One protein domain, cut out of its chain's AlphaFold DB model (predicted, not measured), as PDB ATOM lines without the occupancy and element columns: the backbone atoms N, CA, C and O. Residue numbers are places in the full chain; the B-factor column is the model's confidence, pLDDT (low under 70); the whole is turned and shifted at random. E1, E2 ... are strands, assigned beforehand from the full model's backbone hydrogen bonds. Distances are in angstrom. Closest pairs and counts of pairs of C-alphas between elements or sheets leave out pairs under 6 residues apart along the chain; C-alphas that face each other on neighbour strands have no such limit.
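This is residues 18 to 39, 49 to 68, 76 to 87 and 96 to 104 of the 320 residues of an uncharacterized protein of Anaerocolumna sedimenticola (UniProt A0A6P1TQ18). A small, strongly twisted sheet of three strands, E3, E4 and E5, makes one lobe, with E6 close to E5; a two-stranded hairpin, E1 and E2, makes a second lobe set off along the longest axis. The long strand E4 is in the middle of the sheet, with E3 along its first half and E5 further on. The printed part has 63 residues, no named helix and six named strands, E1 to E6 in that order along the chain; the sheets, in the orders E3 - E4 - E5 and E1 - E2, are antiparallel, and the class is all strand. The whole is loose, with a radius of gyration of the C-alphas of 15.2 A, and elongated, spanning 44 by 28 by 21 A.

Begin at E4, residues 59 to 68, the inner strand of the sheet. Its residues 59 to 63 pair with the edge strand E3, residues 49 to 53, antiparallel at 124 degrees between directions; E3 and E4 form a hairpin, and you find N 50 and O 62 at 3.0 A, within hydrogen-bond range. The pairing is staggered: residues 63 to 66 of E4 pair with the other edge strand, E5, residues 76 to 79, antiparallel at 127 degrees, with N 77 and O 65 at 2.8 A. From E5 look to E6, residues 100 to 104, which pairs with no named strand; their closest C-alphas, of Tyr 79 and Val 103, are 6.0 A apart. Residues 100 to 101 of E6 pair antiparallel with residues 96 to 97. Further out, E1, residues 18 to 21, and E2, residues 27 to 32, form a hairpin, antiparallel at 163 degrees, with N 20 and O 29 at 2.9 A. E1 and E2 are each apart from E3, E4, E5 and E6.

Find C-alpha 59 at (139.132, 172.587, 130.882); from there E4 runs 27.6 A to C-alpha 68 at (135.550, 198.516, 139.751). E3 measures 13.4 A and E5 9.9 A. E1 begins at C-alpha 18, (130.581, 196.510, 121.970), and measures 9.5 A; E2 measures 14.0 A. E6 runs 13.1 A and ends at C-alpha 104, (148.715, 194.859, 134.903).

The farthest C-alphas, of Asp 24 and Lys 82, are 45.1 A apart. Residues 40 to 48, 69 to 75 and 88 to 95 are not printed; the C-alpha gaps across these cuts are 23.4 A, 9.0 A and 21.6 A. The links E1 to E2 and E3 to E4 are tight. The mean pLDDT of the printed part is 80.0; residues 18, 20, 22, 29 to 37 and 98 to 99 of the model are under 70.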
ATOM      1  N   THR A  18     131.621 195.477 121.863       66.06
ATOM      2  CA  THR A  18     130.581 196.510 121.970       66.06
ATOM      3  C   THR A  18     129.361 196.084 121.165       66.06
ATOM      4  O   THR A  18     129.450 195.921 119.949       66.06
ATOM      5  N   LEU A  19     128.212 195.942 121.829       73.81
ATOM      6  CA  LEU A  19     126.936 195.696 121.158       73.81
ATOM      7  C   LEU A  19     126.312 197.022 120.720       73.81
ATOM      8  O   LEU A  19     126.055 197.900 121.545       73.81
ATOM      9  N   ILE A  20     126.019 197.156 119.428       68.38
ATOM     10  CA  ILE A  20     125.175 198.243 118.933       68.38
ATOM     11  C   ILE A  20     123.734 197.756 118.963       68.38
ATOM     12  O   ILE A  20     123.391 196.757 118.327       68.38
ATOM     13  N   LEU A  21     122.888 198.480 119.692       75.62
ATOM     14  CA  LEU A  21     121.462 198.201 119.769       75.62
ATOM     15  C   LEU A  21     120.679 199.073 118.781       75.62
ATOM     16  O   LEU A  21     120.910 200.278 118.646       75.62
ATOM     17  N   GLY A  22     119.744 198.440 118.078       69.69
ATOM     18  CA  GLY A  22     118.721 199.095 117.284       69.69
ATOM     19  C   GLY A  22     117.727 199.837 118.173       69.69
ATOM     20  O   GLY A  22     117.688 199.678 119.389       69.69
ATOM     21  N   LYS A  23     116.870 200.655 117.556       75.12
ATOM     22  CA  LYS A  23     115.825 201.418 118.274       75.12
ATOM     23  C   LYS A  23     114.738 200.541 118.911       75.12
ATOM     24  O   LYS A  23     113.847 201.067 119.568       75.12
ATOM     25  N   ASP A  24     114.771 199.247 118.634       83.12
ATOM     26  CA  ASP A  24     113.900 198.200 119.151       83.12
ATOM     27  C   ASP A  24     114.627 197.281 120.151       83.12
ATOM     28  O   ASP A  24     114.162 196.171 120.399       83.12
ATOM     29  N   ASP A  25     115.767 197.728 120.694       71.12
ATOM     30  CA  ASP A  25     116.628 196.996 121.635       71.12
ATOM     31  C   ASP A  25     117.178 195.663 121.088       71.12
ATOM     32  O   ASP A  25     117.684 194.825 121.835       71.12
ATOM     33  N   THR A  26     117.128 195.459 119.768       76.12
ATOM     34  CA  THR A  26     117.766 194.310 119.115       76.12
ATOM     35  C   THR A  26     119.242 194.592 118.843       76.12
ATOM     36  O   THR A  26     119.615 195.716 118.518       76.12
ATOM     37  N   VAL A  27     120.110 193.583 118.957       72.75
ATOM     38  CA  VAL A  27     121.525 193.720 118.569       72.75
ATOM     39  C   VAL A  27     121.603 193.851 117.048       72.75
ATOM     40  O   VAL A  27     121.260 192.913 116.326       72.75
ATOM     41  N   VAL A  28     122.045 195.011 116.565       73.44
ATOM     42  CA  VAL A  28     122.184 195.309 115.130       73.44
ATOM     43  C   VAL A  28     123.625 195.216 114.642       73.44
ATOM     44  O   VAL A  28     123.834 195.035 113.445       73.44
ATOM     45  N   ASP A  29     124.600 195.322 115.545       67.00
ATOM     46  CA  ASP A  29     126.023 195.199 115.227       67.00
ATOM     47  C   ASP A  29     126.827 194.775 116.465       67.00
ATOM     48  O   ASP A  29     126.393 194.978 117.604       67.00
ATOM     49  N   VAL A  30     128.001 194.199 116.231       64.50
ATOM     50  CA  VAL A  30     128.963 193.798 117.259       64.50
ATOM     51  C   VAL A  30     130.338 194.277 116.816       64.50
ATOM     52  O   VAL A  30     130.889 193.778 115.837       64.50
ATOM     53  N   LEU A  31     130.897 195.240 117.541       62.47
ATOM     54  CA  LEU A  31     132.239 195.749 117.276       62.47
ATOM     55  C   LEU A  31     133.247 195.051 118.190       62.47
ATOM     56  O   LEU A  31     133.047 194.992 119.407       62.47
ATOM     57  N   GLY A  32     134.346 194.566 117.609       60.78
ATOM     58  CA  GLY A  32     135.520 194.157 118.380       60.78
ATOM     59  C   GLY A  32     136.123 195.364 119.105       60.78
ATOM     60  O   GLY A  32     136.157 196.470 118.558       60.78
ATOM     61  N   ILE A  33     136.591 195.173 120.340       59.00
ATOM     62  CA  ILE A  33     137.083 196.267 121.202       59.00
ATOM     63  C   ILE A  33     138.298 197.021 120.625       59.00
ATOM     64  O   ILE A  33     138.579 198.163 121.007       59.00
ATOM     65  N   ASP A  34     138.975 196.406 119.655       52.31
ATOM     66  CA  ASP A  34     140.144 196.917 118.938       52.31
ATOM     67  C   ASP A  34     139.899 198.271 118.250       52.31
ATOM     68  O   ASP A  34     140.835 199.057 118.093       52.31
ATOM     69  N   GLU A  35     138.655 198.594 117.869       51.19
ATOM     70  CA  GLU A  35     138.344 199.874 117.214       51.19
ATOM     71  C   GLU A  35     138.454 201.087 118.158       51.19
ATOM     72  O   GLU A  35     138.538 202.222 117.684       51.19
ATOM     73  N   TYR A  36     138.523 200.874 119.479       53.22
ATOM     74  CA  TYR A  36     138.473 201.958 120.468       53.22
ATOM     75  C   TYR A  36     139.680 202.070 121.413       53.22
ATOM     76  O   TYR A  36     139.714 203.023 122.192       53.22
ATOM     77  N   ASN A  37     140.691 201.186 121.342       56.34
ATOM     78  CA  ASN A  37     141.829 201.168 122.290       56.34
ATOM     79  C   ASN A  37     141.360 201.305 123.753       56.34
ATOM     80  O   ASN A  37     141.847 202.151 124.513       56.34
ATOM     81  N   VAL A  38     140.349 200.521 124.134       70.38
ATOM     82  CA  VAL A  38     139.729 200.651 125.452       70.38
ATOM     83  C   VAL A  38     140.755 200.286 126.522       70.38
ATOM     84  O   VAL A  38     141.375 199.227 126.492       70.38
ATOM     85  N   THR A  39     140.964 201.202 127.463       85.56
ATOM     86  CA  THR A  39     141.761 200.971 128.666       85.56
ATOM     87  C   THR A  39     140.852 201.167 129.863       85.56
ATOM     88  O   THR A  39     140.291 202.252 130.045       85.56
ATOM     89  N   GLU A  49     140.090 181.796 141.632       93.88
ATOM     90  CA  GLU A  49     140.270 180.828 140.558       93.88
ATOM     91  C   GLU A  49     138.905 180.380 140.036       93.88
ATOM     92  O   GLU A  49     137.963 180.173 140.803       93.88
ATOM     93  N   HIS A  50     138.812 180.182 138.729       89.69
ATOM     94  CA  HIS A  50     137.667 179.543 138.088       89.69
ATOM     95  C   HIS A  50     138.147 178.645 136.935       89.69
ATOM     96  O   HIS A  50     139.336 178.602 136.609       89.69
ATOM     97  N   VAL A  51     137.238 177.877 136.338       88.31
ATOM     98  CA  VAL A  51     137.568 176.961 135.238       88.31
ATOM     99  C   VAL A  51     137.006 177.510 133.937       88.31
ATOM    100  O   VAL A  51     135.800 177.726 133.838       88.31
ATOM    101  N   ILE A  52     137.868 177.649 132.932       83.19
ATOM    102  CA  ILE A  52     137.495 178.025 131.564       83.19
ATOM    103  C   ILE A  52     137.788 176.878 130.594       83.19
ATOM    104  O   ILE A  52     138.548 175.956 130.905       83.19
ATOM    105  N   THR A  53     137.200 176.939 129.400       84.19
ATOM    106  CA  THR A  53     137.569 176.060 128.283       84.19
ATOM    107  C   THR A  53     138.549 176.807 127.384       84.19
ATOM    108  O   THR A  53     138.221 177.883 126.893       84.19
ATOM    109  N   ASN A  54     139.754 176.274 127.186       80.44
ATOM    110  CA  ASN A  54     140.762 176.915 126.336       80.44
ATOM    111  C   ASN A  54     140.496 176.682 124.831       80.44
ATOM    112  O   ASN A  54     139.607 175.924 124.445       80.44
ATOM    113  N   GLU A  55     141.326 177.275 123.968       77.44
ATOM    114  CA  GLU A  55     141.248 177.130 122.501       77.44
ATOM    115  C   GLU A  55     141.335 175.673 121.990       77.44
ATOM    116  O   GLU A  55     140.978 175.399 120.844       77.44
ATOM    117  N   ASN A  56     141.806 174.731 122.818       85.56
ATOM    118  CA  ASN A  56     141.919 173.308 122.491       85.56
ATOM    119  C   ASN A  56     140.729 172.468 123.004       85.56
ATOM    120  O   ASN A  56     140.822 171.241 123.006       85.56
ATOM    121  N   ASP A  57     139.633 173.102 123.442       85.12
ATOM    122  CA  ASP A  57     138.476 172.461 124.087       85.12
ATOM    123  C   ASP A  57     138.824 171.730 125.410       85.12
ATOM    124  O   ASP A  57     138.134 170.794 125.828       85.12
ATOM    125  N   GLU A  58     139.893 172.143 126.099       89.88
ATOM    126  CA  GLU A  58     140.301 171.575 127.389       89.88
ATOM    127  C   GLU A  58     139.879 172.478 128.551       89.88
ATOM    128  O   GLU A  58     140.045 173.698 128.503       89.88
ATOM    129  N   LEU A  59     139.392 171.869 129.636       88.81
ATOM    130  CA  LEU A  59     139.132 172.587 130.882       88.81
ATOM    131  C   LEU A  59     140.450 172.924 131.578       88.81
ATOM    132  O   LEU A  59     141.233 172.028 131.908       88.81
ATOM    133  N   VAL A  60     140.667 174.207 131.848       88.12
ATOM    134  CA  VAL A  60     141.845 174.711 132.557       88.12
ATOM    135  C   VAL A  60     141.420 175.618 133.707       88.12
ATOM    136  O   VAL A  60     140.462 176.376 133.586       88.12
ATOM    137  N   SER A  61     142.127 175.525 134.836       89.44
ATOM    138  CA  SER A  61     141.977 176.493 135.928       89.44
ATOM    139  C   SER A  61     142.727 177.773 135.566       89.44
ATOM    140  O   SER A  61     143.890 177.700 135.154       89.44
ATOM    141  N   THR A  62     142.077 178.921 135.720       89.06
ATOM    142  CA  THR A  62     142.669 180.248 135.523       89.06
ATOM    143  C   THR A  62     142.322 181.164 136.693       89.06
ATOM    144  O   THR A  62     141.405 180.881 137.466       89.06
ATOM    145  N   ASN A  63     143.097 182.235 136.852       93.00
ATOM    146  CA  ASN A  63     142.876 183.233 137.890       93.00
ATOM    147  C   ASN A  63     142.126 184.420 137.297       93.00
ATOM    148  O   ASN A  63     142.435 184.841 136.183       93.00
ATOM    149  N   TYR A  64     141.212 184.991 138.073       91.75
ATOM    150  CA  TYR A  64     140.473 186.190 137.704       91.75
ATOM    151  C   TYR A  64     140.609 187.266 138.780       91.75
ATOM    152  O   TYR A  64     140.880 186.985 139.953       91.75
ATOM    153  N   VAL A  65     140.420 188.513 138.363       94.75
ATOM    154  CA  VAL A  65     140.140 189.642 139.253       94.75
ATOM    155  C   VAL A  65     138.829 190.287 138.845       94.75
ATOM    156  O   VAL A  65     138.561 190.430 137.655       94.75
ATOM    157  N   THR A  66     138.061 190.742 139.825       94.31
ATOM    158  CA  THR A  66     136.958 191.675 139.611       94.31
ATOM    159  C   THR A  66     137.427 193.056 140.020       94.31
ATOM    160  O   THR A  66     137.939 193.251 141.125       94.31
ATOM    161  N   ILE A  67     137.291 194.018 139.115       95.88
ATOM    162  CA  ILE A  67     137.709 195.402 139.333       95.88
ATOM    163  C   ILE A  67     136.521 196.332 139.177       95.88
ATOM    164  O   ILE A  67     135.671 196.099 138.326       95.88
ATOM    165  N   VAL A  68     136.513 197.428 139.928       96.94
ATOM    166  CA  VAL A  68     135.550 198.516 139.751       96.94
ATOM    167  C   VAL A  68     136.256 199.776 139.255       96.94
ATOM    168  O   VAL A  68     137.290 200.195 139.788       96.94
ATOM    169  N   GLU A  76     135.044 191.634 135.476       91.00
ATOM    170  CA  GLU A  76     135.799 190.411 135.739       91.00
ATOM    171  C   GLU A  76     136.780 190.176 134.590       91.00
ATOM    172  O   GLU A  76     136.415 190.305 133.418       91.00
ATOM    173  N   GLN A  77     138.036 189.877 134.916       89.44
ATOM    174  CA  GLN A  77     139.059 189.630 133.912       89.44
ATOM    175  C   GLN A  77     140.067 188.569 134.348       89.44
ATOM    176  O   GLN A  77     140.749 188.706 135.368       89.44
ATOM    177  N   ASP A  78     140.222 187.567 133.488       89.44
ATOM    178  CA  ASP A  78     141.246 186.536 133.610       89.44
ATOM    179  C   ASP A  78     142.650 187.123 133.453       89.44
ATOM    180  O   ASP A  78     142.889 188.020 132.634       89.44
ATOM    181  N   TYR A  79     143.604 186.589 134.211       88.25
ATOM    182  CA  TYR A  79     144.999 187.008 134.150       88.25
ATOM    183  C   TYR A  79     145.970 185.879 134.522       88.25
ATOM    184  O   TYR A  79     145.628 184.905 135.193       88.25
ATOM    185  N   ASP A  80     147.230 186.024 134.103       84.19
ATOM    186  CA  ASP A  80     148.297 185.107 134.507       84.19
ATOM    187  C   ASP A  80     148.848 185.492 135.888       84.19
ATOM    188  O   ASP A  80     149.641 186.432 136.020       84.19
ATOM    189  N   ILE A  81     148.480 184.718 136.915       82.50
ATOM    190  CA  ILE A  81     148.963 184.908 138.292       82.50
ATOM    191  C   ILE A  81     150.494 184.800 138.426       82.50
ATOM    192  O   ILE A  81     151.094 185.283 139.386       82.50
ATOM    193  N   LYS A  82     151.185 184.178 137.462       83.62
ATOM    194  CA  LYS A  82     152.657 184.130 137.477       83.62
ATOM    195  C   LYS A  82     153.277 185.489 137.167       83.62
ATOM    196  O   LYS A  82     154.425 185.719 137.545       83.62
ATOM    197  N   ALA A  83     152.550 186.368 136.476       80.88
ATOM    198  CA  ALA A  83     153.002 187.718 136.163       80.88
ATOM    199  C   ALA A  83     152.735 188.689 137.322       80.88
ATOM    200  O   ALA A  83     153.597 189.506 137.654       80.88
ATOM    201  N   TYR A  84     151.566 188.580 137.956       85.50
ATOM    202  CA  TYR A  84     151.135 189.435 139.060       85.50
ATOM    203  C   TYR A  84     150.350 188.617 140.081       85.50
ATOM    204  O   TYR A  84     149.643 187.705 139.703       85.50
ATOM    205  N   ASN A  85     150.429 188.967 141.361       90.06
ATOM    206  CA  ASN A  85     149.454 188.522 142.354       90.06
ATOM    207  C   ASN A  85     148.669 189.759 142.792       90.06
ATOM    208  O   ASN A  85     149.301 190.767 143.139       90.06
ATOM    209  N   PHE A  86     147.345 189.704 142.700       94.25
ATOM    210  CA  PHE A  86     146.461 190.809 143.047       94.25
ATOM    211  C   PHE A  86     145.661 190.473 144.297       94.25
ATOM    212  O   PHE A  86     145.222 189.340 144.470       94.25
ATOM    213  N   THR A  87     145.475 191.476 145.142       93.50
ATOM    214  CA  THR A  87     144.574 191.433 146.293       93.50
ATOM    215  C   THR A  87     143.587 192.587 146.204       93.50
ATOM    216  O   THR A  87     143.825 193.558 145.479       93.50
ATOM    217  N   TYR A  96     143.554 195.902 126.000       79.44
ATOM    218  CA  TYR A  96     143.220 194.896 124.995       79.44
ATOM    219  C   TYR A  96     144.155 195.045 123.800       79.44
ATOM    220  O   TYR A  96     144.350 196.150 123.291       79.44
ATOM    221  N   THR A  97     144.782 193.950 123.373       77.25
ATOM    222  CA  THR A  97     145.630 193.914 122.173       77.25
ATOM    223  C   THR A  97     145.208 192.740 121.303       77.25
ATOM    224  O   THR A  97     145.522 191.597 121.617       77.25
ATOM    225  N   GLY A  98     144.506 193.036 120.205       69.94
ATOM    226  CA  GLY A  98     143.949 192.022 119.305       69.94
ATOM    227  C   GLY A  98     142.922 191.136 120.010       69.94
ATOM    228  O   GLY A  98     143.104 189.925 120.037       69.94
ATOM    229  N   GLY A  99     141.926 191.745 120.663       66.69
ATOM    230  CA  GLY A  99     140.902 191.058 121.465       66.69
ATOM    231  C   GLY A  99     141.372 190.513 122.820       66.69
ATOM    232  O   GLY A  99     140.576 190.416 123.748       66.69
ATOM    233  N   ILE A 100     142.668 190.237 122.987       72.81
ATOM    234  CA  ILE A 100     143.206 189.616 124.202       72.81
ATOM    235  C   ILE A 100     143.425 190.664 125.293       72.81
ATOM    236  O   ILE A 100     144.155 191.645 125.101       72.81
ATOM    237  N   ALA A 101     142.826 190.426 126.456       82.31
ATOM    238  CA  ALA A 101     143.013 191.252 127.635       82.31
ATOM    239  C   ALA A 101     144.381 191.023 128.295       82.31
ATOM    240  O   ALA A 101     144.897 189.910 128.381       82.31
ATOM    241  N   SER A 102     144.951 192.095 128.834       87.12
ATOM    242  CA  SER A 102     146.119 192.062 129.703       87.12
ATOM    243  C   SER A 102     145.844 192.901 130.940       87.12
ATOM    244  O   SER A 102     145.579 194.103 130.834       87.12
ATOM    245  N   VAL A 103     145.925 192.259 132.105       92.44
ATOM    246  CA  VAL A 103     145.787 192.895 133.417       92.44
ATOM    247  C   VAL A 103     147.172 193.173 133.984       92.44
ATOM    248  O   VAL A 103     148.001 192.274 134.120       92.44
ATOM    249  N   THR A 104     147.434 194.428 134.331       93.75
ATOM    250  CA  THR A 104     148.715 194.859 134.903       93.75
ATOM    251  C   THR A 104     148.497 195.706 136.143       93.75
ATOM    252  O   THR A 104     147.530 196.462 136.231       93.75
TER     253      THR A 104